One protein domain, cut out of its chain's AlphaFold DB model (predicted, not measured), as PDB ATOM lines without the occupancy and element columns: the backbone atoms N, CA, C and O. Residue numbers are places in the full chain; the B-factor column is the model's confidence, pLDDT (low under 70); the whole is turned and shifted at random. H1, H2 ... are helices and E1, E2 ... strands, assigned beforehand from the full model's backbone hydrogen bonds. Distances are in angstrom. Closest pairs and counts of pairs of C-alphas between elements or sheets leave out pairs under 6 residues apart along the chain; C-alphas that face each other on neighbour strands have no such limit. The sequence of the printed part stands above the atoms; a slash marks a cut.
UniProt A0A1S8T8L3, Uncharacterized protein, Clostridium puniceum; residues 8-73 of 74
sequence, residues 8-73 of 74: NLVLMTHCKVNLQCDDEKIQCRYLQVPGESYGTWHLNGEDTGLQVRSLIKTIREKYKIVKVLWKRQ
ATOM      1  N   ASN A   8      45.207  14.023 -22.049       91.44
ATOM      2  CA  ASN A   8      45.708  14.825 -23.164       91.44
ATOM      3  C   ASN A   8      45.685  14.023 -24.464       91.44
ATOM      4  O   ASN A   8      45.227  14.522 -25.484       91.44
ATOM      5  N   LEU A   9      46.171  12.779 -24.425       91.06
ATOM      6  CA  LEU A   9      46.182  11.915 -25.601       91.06
ATOM      7  C   LEU A   9      44.758  11.632 -26.081       91.06
ATOM      8  O   LEU A   9      44.494  11.696 -27.277       91.06
ATOM      9  N   VAL A  10      43.836  11.369 -25.152       93.19
ATOM     10  CA  VAL A  10      42.427  11.130 -25.475       93.19
ATOM     11  C   VAL A  10      41.802  12.356 -26.141       93.19
ATOM     12  O   VAL A  10      41.233  12.213 -27.218       93.19
ATOM     13  N   LEU A  11      41.978  13.555 -25.581       91.88
ATOM     14  CA  LEU A  11      41.481  14.795 -26.190       91.88
ATOM     15  C   LEU A  11      42.152  15.115 -27.537       91.88
ATOM     16  O   LEU A  11      41.569  15.817 -28.348       91.88
ATOM     17  N   MET A  12      43.353  14.606 -27.821       91.44
ATOM     18  CA  MET A  12      43.993  14.781 -29.134       91.44
ATOM     19  C   MET A  12      43.526  13.779 -30.199       91.44
ATOM     20  O   MET A  12      43.749  14.019 -31.380       91.44
ATOM     21  N   THR A  13      42.922  12.655 -29.807       90.50
ATOM     22  CA  THR A  13      42.666  11.516 -30.716       90.50
ATOM     23  C   THR A  13      41.195  11.127 -30.826       90.50
ATOM     24  O   THR A  13      40.817  10.411 -31.748       90.50
ATOM     25  N   HIS A  14      40.354  11.592 -29.905       92.25
ATOM     26  CA  HIS A  14      38.934  11.260 -29.845       92.25
ATOM     27  C   HIS A  14      38.091  12.519 -30.041       92.25
ATOM     28  O   HIS A  14      38.463  13.606 -29.614       92.25
ATOM     29  N   CYS A  15      36.922  12.366 -30.659       91.50
ATOM     30  CA  CYS A  15      36.019  13.472 -30.981       91.50
ATOM     31  C   CYS A  15      34.891  13.654 -29.958       91.50
ATOM     32  O   CYS A  15      34.204  14.671 -29.961       91.50
ATOM     33  N   LYS A  16      34.632  12.647 -29.121       95.19
ATOM     34  CA  LYS A  16      33.665  12.711 -28.021       95.19
ATOM     35  C   LYS A  16      34.291  12.077 -26.796       95.19
ATOM     36  O   LYS A  16      34.740  10.936 -26.869       95.19
ATOM     37  N   VAL A  17      34.327  12.811 -25.694       95.69
ATOM     38  CA  VAL A  17      34.985  12.395 -24.457       95.69
ATOM     39  C   VAL A  17      34.142  12.858 -23.280       95.69
ATOM     40  O   VAL A  17      33.827  14.035 -23.185       95.69
ATOM     41  N   ASN A  18      33.805  11.953 -22.367       96.25
ATOM     42  CA  ASN A  18      33.209  12.320 -21.088       96.25
ATOM     43  C   ASN A  18      34.311  12.303 -20.037       96.25
ATOM     44  O   ASN A  18      34.980  11.281 -19.850       96.25
ATOM     45  N   LEU A  19      34.492  13.425 -19.358       95.00
ATOM     46  CA  LEU A  19      35.461  13.608 -18.293       95.00
ATOM     47  C   LEU A  19      34.740  13.691 -16.947       95.00
ATOM     48  O   LEU A  19      33.676  14.297 -16.840       95.00
ATOM     49  N   GLN A  20      35.335  13.091 -15.923       95.38
ATOM     50  CA  GLN A  20      35.097  13.460 -14.533       95.38
ATOM     51  C   GLN A  20      36.157  14.499 -14.172       95.38
ATOM     52  O   GLN A  20      37.350  14.183 -14.197       95.38
ATOM     53  N   CYS A  21      35.715  15.706 -13.860       93.88
ATOM     54  CA  CYS A  21      36.533  16.842 -13.477       93.88
ATOM     55  C   CYS A  21      36.188  17.206 -12.033       93.88
ATOM     56  O   CYS A  21      35.119  17.750 -11.780       93.88
ATOM     57  N   ASP A  22      37.061  16.855 -11.091       93.19
ATOM     58  CA  ASP A  22      36.774  16.891  -9.654       93.19
ATOM     59  C   ASP A  22      35.434  16.183  -9.355       93.19
ATOM     60  O   ASP A  22      35.311  14.985  -9.641       93.19
ATOM     61  N   ASP A  23      34.422  16.901  -8.864       93.69
ATOM     62  CA  ASP A  23      33.083  16.364  -8.569       93.69
ATOM     63  C   ASP A  23      32.080  16.540  -9.729       93.69
ATOM     64  O   ASP A  23      30.956  16.039  -9.678       93.69
ATOM     65  N   GLU A  24      32.496  17.171 -10.830       94.69
ATOM     66  CA  GLU A  24      31.664  17.462 -11.998       94.69
ATOM     67  C   GLU A  24      31.890  16.470 -13.147       94.69
ATOM     68  O   GLU A  24      32.981  15.935 -13.356       94.69
ATOM     69  N   LYS A  25      30.851  16.260 -13.961       95.44
ATOM     70  CA  LYS A  25      30.962  15.542 -15.236       95.44
ATOM     71  C   LYS A  25      30.880  16.530 -16.385       95.44
ATOM     72  O   LYS A  25      29.942  17.319 -16.458       95.44
ATOM     73  N   ILE A  26      31.838  16.441 -17.298       95.31
ATOM     74  CA  ILE A  26      31.916  17.303 -18.474       95.31
ATOM     75  C   ILE A  26      31.912  16.439 -19.725       95.31
ATOM     76  O   ILE A  26      32.748  15.552 -19.890       95.31
ATOM     77  N   GLN A  27      30.980  16.717 -20.628       96.00
ATOM     78  CA  GLN A  27      30.959  16.139 -21.960       96.00
ATOM     79  C   GLN A  27      31.710  17.058 -22.923       96.00
ATOM     80  O   GLN A  27      31.267  18.160 -23.224       96.00
ATOM     81  N   CYS A  28      32.828  16.577 -23.446       95.44
ATOM     82  CA  CYS A  28      33.633  17.249 -24.451       95.44
ATOM     83  C   CYS A  28      33.300  16.678 -25.835       95.44
ATOM     84  O   CYS A  28      33.331  15.460 -26.040       95.44
ATOM     85  N   ARG A  29      33.026  17.540 -26.816       95.75
ATOM     86  CA  ARG A  29      32.807  17.136 -28.210       95.75
ATOM     87  C   ARG A  29      33.575  18.039 -29.164       95.75
ATOM     88  O   ARG A  29      33.350  19.238 -29.167       95.75
ATOM     89  N   TYR A  30      34.418  17.458 -30.004       94.88
ATOM     90  CA  TYR A  30      35.059  18.159 -31.107       94.88
ATOM     91  C   TYR A  30      34.108  18.221 -32.303       94.88
ATOM     92  O   TYR A  30      33.581  17.186 -32.733       94.88
ATOM     93  N   LEU A  31      33.873  19.422 -32.819       93.19
ATOM     94  CA  LEU A  31      33.044  19.680 -33.993       93.19
ATOM     95  C   LEU A  31      33.825  20.523 -34.993       93.19
ATOM     96  O   LEU A  31      34.514  21.459 -34.609       93.19
ATOM     97  N   GLN A  32      33.724  20.178 -36.276       91.50
ATOM     98  CA  GLN A  32      34.283  21.006 -37.339       91.50
ATOM     99  C   GLN A  32      33.497  22.313 -37.436       91.50
ATOM    100  O   GLN A  32      32.263  22.292 -37.406       91.50
ATOM    101  N   VAL A  33      34.207  23.430 -37.578       90.50
ATOM    102  CA  VAL A  33      33.582  24.731 -37.808       90.50
ATOM    103  C   VAL A  33      33.191  24.825 -39.293       90.50
ATOM    104  O   VAL A  33      34.024  24.536 -40.157       90.50
ATOM    105  N   PRO A  34      31.937  25.179 -39.635       90.88
ATOM    106  CA  PRO A  34      31.508  25.286 -41.027       90.88
ATOM    107  C   PRO A  34      32.363  26.280 -41.819       90.88
ATOM    108  O   PRO A  34      32.542  27.417 -41.397       90.88
ATOM    109  N   GLY A  35      32.866  25.853 -42.978       92.94
ATOM    110  CA  GLY A  35      33.720  26.681 -43.838       92.94
ATOM    111  C   GLY A  35      35.197  26.715 -43.435       92.94
ATOM    112  O   GLY A  35      36.005  27.256 -44.180       92.94
ATOM    113  N   GLU A  36      35.564  26.086 -42.318       91.44
ATOM    114  CA  GLU A  36      36.931  26.084 -41.805       91.44
ATOM    115  C   GLU A  36      37.594  24.703 -41.912       91.44
ATOM    116  O   GLU A  36      36.956  23.643 -41.902       91.44
ATOM    117  N   SER A  37      38.928  24.717 -41.974       89.06
ATOM    118  CA  SER A  37      39.759  23.503 -41.960       89.06
ATOM    119  C   SER A  37      39.984  22.932 -40.553       89.06
ATOM    120  O   SER A  37      40.572  21.860 -40.403       89.06
ATOM    121  N   TYR A  38      39.516  23.632 -39.518       86.88
ATOM    122  CA  TYR A  38      39.666  23.248 -38.119       86.88
ATOM    123  C   TYR A  38      38.309  23.061 -37.431       86.88
ATOM    124  O   TYR A  38      37.247  23.412 -37.945       86.88
ATOM    125  N   GLY A  39      38.354  22.470 -36.243       90.12
ATOM    126  CA  GLY A  39      37.210  22.330 -35.359       90.12
ATOM    127  C   GLY A  39      37.468  22.943 -33.991       90.12
ATOM    128  O   GLY A  39      38.612  23.227 -33.617       90.12
ATOM    129  N   THR A  40      36.395  23.118 -33.237       94.81
ATOM    130  CA  THR A  40      36.411  23.605 -31.859       94.81
ATOM    131  C   THR A  40      35.835  22.553 -30.928       94.81
ATOM    132  O   THR A  40      35.132  21.615 -31.324       94.81
ATOM    133  N   TRP A  41      36.199  22.663 -29.657       95.38
ATOM    134  CA  TRP A  41      35.646  21.825 -28.612       95.38
ATOM    135  C   TRP A  41      34.415  22.470 -27.993       95.38
ATOM    136  O   TRP A  41      34.440  23.617 -27.561       95.38
ATOM    137  N   HIS A  42      33.356  21.684 -27.883       95.81
ATOM    138  CA  HIS A  42      32.154  22.029 -27.151       95.81
ATOM    139  C   HIS A  42      32.183  21.336 -25.791       95.81
ATOM    140  O   HIS A  42      32.467  20.133 -25.719       95.81
ATOM    141  N   LEU A  43      31.868  22.068 -24.727       94.88
ATOM    142  CA  LEU A  43      31.752  21.551 -23.366       94.88
ATOM    143  C   LEU A  43      30.290  21.585 -22.938       94.88
ATOM    144  O   LEU A  43      29.660  22.632 -22.955       94.88
ATOM    145  N   ASN A  44      29.728  20.426 -22.593       94.75
ATOM    146  CA  ASN A  44      28.314  20.270 -22.233       94.75
ATOM    147  C   ASN A  44      27.330  20.849 -23.273       94.75
ATOM    148  O   ASN A  44      26.195  21.170 -22.948       94.75
ATOM    149  N   GLY A  45      27.751  20.933 -24.541       91.50
ATOM    150  CA  GLY A  45      26.965  21.491 -25.646       91.50
ATOM    151  C   GLY A  45      27.320  22.934 -26.008       91.50
ATOM    152  O   GLY A  45      27.065  23.336 -27.141       91.50
ATOM    153  N   GLU A  46      27.981  23.671 -25.118       93.56
ATOM    154  CA  GLU A  46      28.405  25.050 -25.361       93.56
ATOM    155  C   GLU A  46      29.699  25.081 -26.174       93.56
ATOM    156  O   GLU A  46      30.665  24.395 -25.830       93.56
ATOM    157  N   ASP A  47      29.721  25.856 -27.262       93.00
ATOM    158  CA  ASP A  47      30.940  26.076 -28.043       93.00
ATOM    159  C   ASP A  47      31.918  26.925 -27.235       93.00
ATOM    160  O   ASP A  47      31.596  28.029 -26.801       93.00
ATOM    161  N   THR A  48      33.127  26.409 -27.035       91.50
ATOM    162  CA  THR A  48      34.170  27.161 -26.333       91.50
ATOM    163  C   THR A  48      35.004  28.023 -27.274       91.50
ATOM    164  O   THR A  48      35.786  28.848 -26.806       91.50
ATOM    165  N   GLY A  49      34.924  27.796 -28.590       92.56
ATOM    166  CA  GLY A  49      35.847  28.374 -29.567       92.56
ATOM    167  C   GLY A  49      37.291  27.871 -29.421       92.56
ATOM    168  O   GLY A  49      38.188  28.336 -30.124       92.56
ATOM    169  N   LEU A  50      37.556  26.927 -28.509       92.88
ATOM    170  CA  LEU A  50      38.907  26.472 -28.199       92.88
ATOM    171  C   LEU A  50      39.297  25.260 -29.041       92.88
ATOM    172  O   LEU A  50      38.582  24.259 -29.129       92.88
ATOM    173  N   GLN A  51      40.514  25.308 -29.576       91.81
ATOM    174  CA  GLN A  51      41.202  24.126 -30.085       91.81
ATOM    175  C   GLN A  51      41.785  23.289 -28.934       91.81
ATOM    176  O   GLN A  51      41.923  23.750 -27.798       91.81
ATOM    177  N   VAL A  52      42.185  22.049 -29.234       91.38
ATOM    178  CA  VAL A  52      42.566  21.036 -28.233       91.38
ATOM    179  C   VAL A  52      43.633  21.498 -27.230       91.38
ATOM    180  O   VAL A  52      43.518  21.212 -26.041       91.38
ATOM    181  N   ARG A  53      44.663  22.236 -27.669       91.25
ATOM    182  CA  ARG A  53      45.749  22.687 -26.779       91.25
ATOM    183  C   ARG A  53      45.254  23.701 -25.750       91.25
ATOM    184  O   ARG A  53      45.562  23.560 -24.567       91.25
ATOM    185  N   SER A  54      44.472  24.681 -26.197       93.00
ATOM    186  CA  SER A  54      43.875  25.693 -25.325       93.00
ATOM    187  C   SER A  54      42.867  25.058 -24.373       93.00
ATOM    188  O   SER A  54      42.924  25.324 -23.178       93.00
ATOM    189  N   LEU A  55      42.042  24.127 -24.864       93.44
ATOM    190  CA  LEU A  55      41.107  23.382 -24.025       93.44
ATOM    191  C   LEU A  55      41.821  22.619 -22.899       93.44
ATOM    192  O   LEU A  55      41.422  22.711 -21.740       93.44
ATOM    193  N   ILE A  56      42.885  21.873 -23.223       92.75
ATOM    194  CA  ILE A  56      43.662  21.116 -22.229       92.75
ATOM    195  C   ILE A  56      44.215  22.052 -21.152       92.75
ATOM    196  O   ILE A  56      44.178  21.705 -19.971       92.75
ATOM    197  N   LYS A  57      44.722  23.225 -21.550       94.00
ATOM    198  CA  LYS A  57      45.219  24.234 -20.613       94.00
ATOM    199  C   LYS A  57      44.097  24.714 -19.686       94.00
ATOM    200  O   LYS A  57      44.243  24.591 -18.476       94.00
ATOM    201  N   THR A  58      42.957  25.134 -20.238       92.75
ATOM    202  CA  THR A  58      41.799  25.607 -19.461       92.75
ATOM    203  C   THR A  58      41.272  24.550 -18.490       92.75
ATOM    204  O   THR A  58      41.019  24.852 -17.328       92.75
ATOM    205  N   ILE A  59      41.146  23.292 -18.927       91.75
ATOM    206  CA  ILE A  59      40.680  22.196 -18.064       91.75
ATOM    207  C   ILE A  59      41.654  21.964 -16.901       91.75
ATOM    208  O   ILE A  59      41.213  21.770 -15.774       91.75
ATOM    209  N   ARG A  60      42.968  22.007 -17.149       90.19
ATOM    210  CA  ARG A  60      43.992  21.804 -16.109       90.19
ATOM    211  C   ARG A  60      44.136  22.980 -15.147       90.19
ATOM    212  O   ARG A  60      44.555  22.772 -14.016       90.19
ATOM    213  N   GLU A  61      43.836  24.194 -15.595       93.69
ATOM    214  CA  GLU A  61      43.818  25.381 -14.734       93.69
ATOM    215  C   GLU A  61      42.582  25.394 -13.829       93.69
ATOM    216  O   GLU A  61      42.675  25.796 -12.671       93.69
ATOM    217  N   LYS A  62      41.437  24.926 -14.340       93.44
ATOM    218  CA  LYS A  62      40.167  24.931 -13.608       93.44
ATOM    219  C   LYS A  62      39.995  23.734 -12.667       93.44
ATOM    220  O   LYS A  62      39.432  23.905 -11.591       93.44
ATOM    221  N   TYR A  63      40.461  22.548 -13.058       93.69
ATOM    222  CA  TYR A  63      40.181  21.294 -12.352       93.69
ATOM    223  C   TYR A  63      41.456  20.613 -11.860       93.69
ATOM    224  O   TYR A  63      42.428  20.469 -12.606       93.69
ATOM    225  N   LYS A  64      41.446  20.138 -10.609       91.19
ATOM    226  CA  LYS A  64      42.618  19.482  -9.998       91.19
ATOM    227  C   LYS A  64      42.744  18.029 -10.439       91.19
ATOM    228  O   LYS A  64      43.848  17.540 -10.689       91.19
ATOM    229  N   ILE A  65      41.620  17.326 -10.520       91.56
ATOM    230  CA  ILE A  65      41.541  15.919 -10.895       91.56
ATOM    231  C   ILE A  65      40.729  15.812 -12.176       91.56
ATOM    232  O   ILE A  65      39.565  16.185 -12.219       91.56
ATOM    233  N   VAL A  66      41.323  15.215 -13.208       93.00
ATOM    234  CA  VAL A  66      40.631  14.946 -14.471       93.00
ATOM    235  C   VAL A  66      40.797  13.477 -14.825       93.00
ATOM    236  O   VAL A  66      41.916  12.960 -14.883       93.00
ATOM    237  N   LYS A  67      39.681  12.783 -15.047       92.75
ATOM    238  CA  LYS A  67      39.645  11.365 -15.420       92.75
ATOM    239  C   LYS A  67      38.757  11.174 -16.637       92.75
ATOM    240  O   LYS A  67      37.675  11.742 -16.713       92.75
ATOM    241  N   VAL A  68      39.187  10.326 -17.562       93.38
ATOM    242  CA  VAL A  68      38.346   9.914 -18.688       93.38
ATOM    243  C   VAL A  68      37.346   8.872 -18.195       93.38
ATOM    244  O   VAL A  68      37.744   7.847 -17.647       93.38
ATOM    245  N   LEU A  69      36.057   9.144 -18.379       94.19
ATOM    246  CA  LEU A  69      34.972   8.200 -18.102       94.19
ATOM    247  C   LEU A  69      34.601   7.402 -19.348       94.19
ATOM    248  O   LEU A  69      34.328   6.209 -19.274       94.19
ATOM    249  N   TRP A  70      34.569   8.077 -20.495       94.38
ATOM    250  CA  TRP A  70      34.190   7.482 -21.768       94.38
ATOM    251  C   TRP A  70      34.812   8.262 -22.922       94.38
ATOM    252  O   TRP A  70      35.055   9.463 -22.802       94.38
ATOM    253  N   LYS A  71      35.066   7.591 -24.045       93.94
ATOM    254  CA  LYS A  71      35.644   8.199 -25.244       93.94
ATOM    255  C   LYS A  71      35.184   7.472 -26.504       93.94
ATOM    256  O   LYS A  71      34.979   6.260 -26.478       93.94
ATOM    257  N   ARG A  72      35.064   8.208 -27.608       93.00
ATOM    258  CA  ARG A  72      34.777   7.673 -28.943       93.00
ATOM    259  C   ARG A  72      35.556   8.431 -30.011       93.00
ATOM    260  O   ARG A  72      35.597   9.662 -30.000       93.00
ATOM    261  N   GLN A  73      36.138   7.662 -30.917       88.31
ATOM    262  CA  GLN A  73      36.720   8.110 -32.177       88.31
ATOM    263  C   GLN A  73      35.711   7.810 -33.305       88.31
ATOM    264  O   GLN A  73      34.876   6.913 -33.144       88.31
TER     265      GLN A  73
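Overview. This is residues 8 to 73 of the 74 residues of an uncharacterized protein of Clostridium puniceum (UniProt A0A1S8T8L3). A strongly twisted sheet of five antiparallel strands curls round the helix H2, and the short helix H1 packs beside H2 on the same face, leaving the other face bare. The long hairpin of E2 and E3 makes the longest axis, from the turn at Asp 23 to the link at Gly 35. The printed part has 66 residues, in the order H1 E1 E2 E3 E4 H2 E5; the sheet's order is E4 - E3 - E2 - E1 - E5, and the class is mixed, helices and strands. It is compact, with a radius of gyration of the C-alphas of 11.3 A, yet elongated, spanning 37 by 23 by 21 A.

Along the chain. H1, residues 8 to 13, begins at C-alpha 8 (45.708, 14.825, -23.164) and is 8.8 A long. E1 is residues 16 to 21, 15.4 A; E2, residues 24 to 32, 25.7 A; E3, residues 39 to 43, 13.2 A; E4, residues 46 to 50, 11.0 A. H2, residues 52 to 62, measures 15.3 A. E5, residues 66 to 72, measures 17.2 A and ends at C-alpha 72 (34.777, 7.673, -28.943).

Arrangement. H1 is on the sheet at a height of 8.8 A, over E1 and along the strands. It touches H2, closest at the C-alphas of Met 12 and Val 52, 6.5 A, at a shallow tilt of 31 degrees, opposite ways. E1 to E4 form a meander, each strand the antiparallel neighbour of the one before. Within hydrogen-bond range are N 19 and O 26 across the neighbours E1 and E2, 2.8 A, N 42 and O 29 across the neighbours E3 and E2, 2.8 A, and N 43 and O 46 across the neighbours E4 and E3, 2.8 A. The edge strand E5 pairs with E1, N 18 and O 70 being 2.8 A apart. H2 is on the sheet, closest to E3 at the C-alphas of Trp 41 and Val 52, 7.0 A. In H1 and H2 every O i to N i+4 pair is within hydrogen-bond range.

Size, cuts and confidence. The C-alphas of Asp 23 and Gly 35 are the two farthest apart, 36.8 A. The printed part has no cut, and no link is long. Mean pLDDT of the printed part is 93.0; no printed residue is under 70.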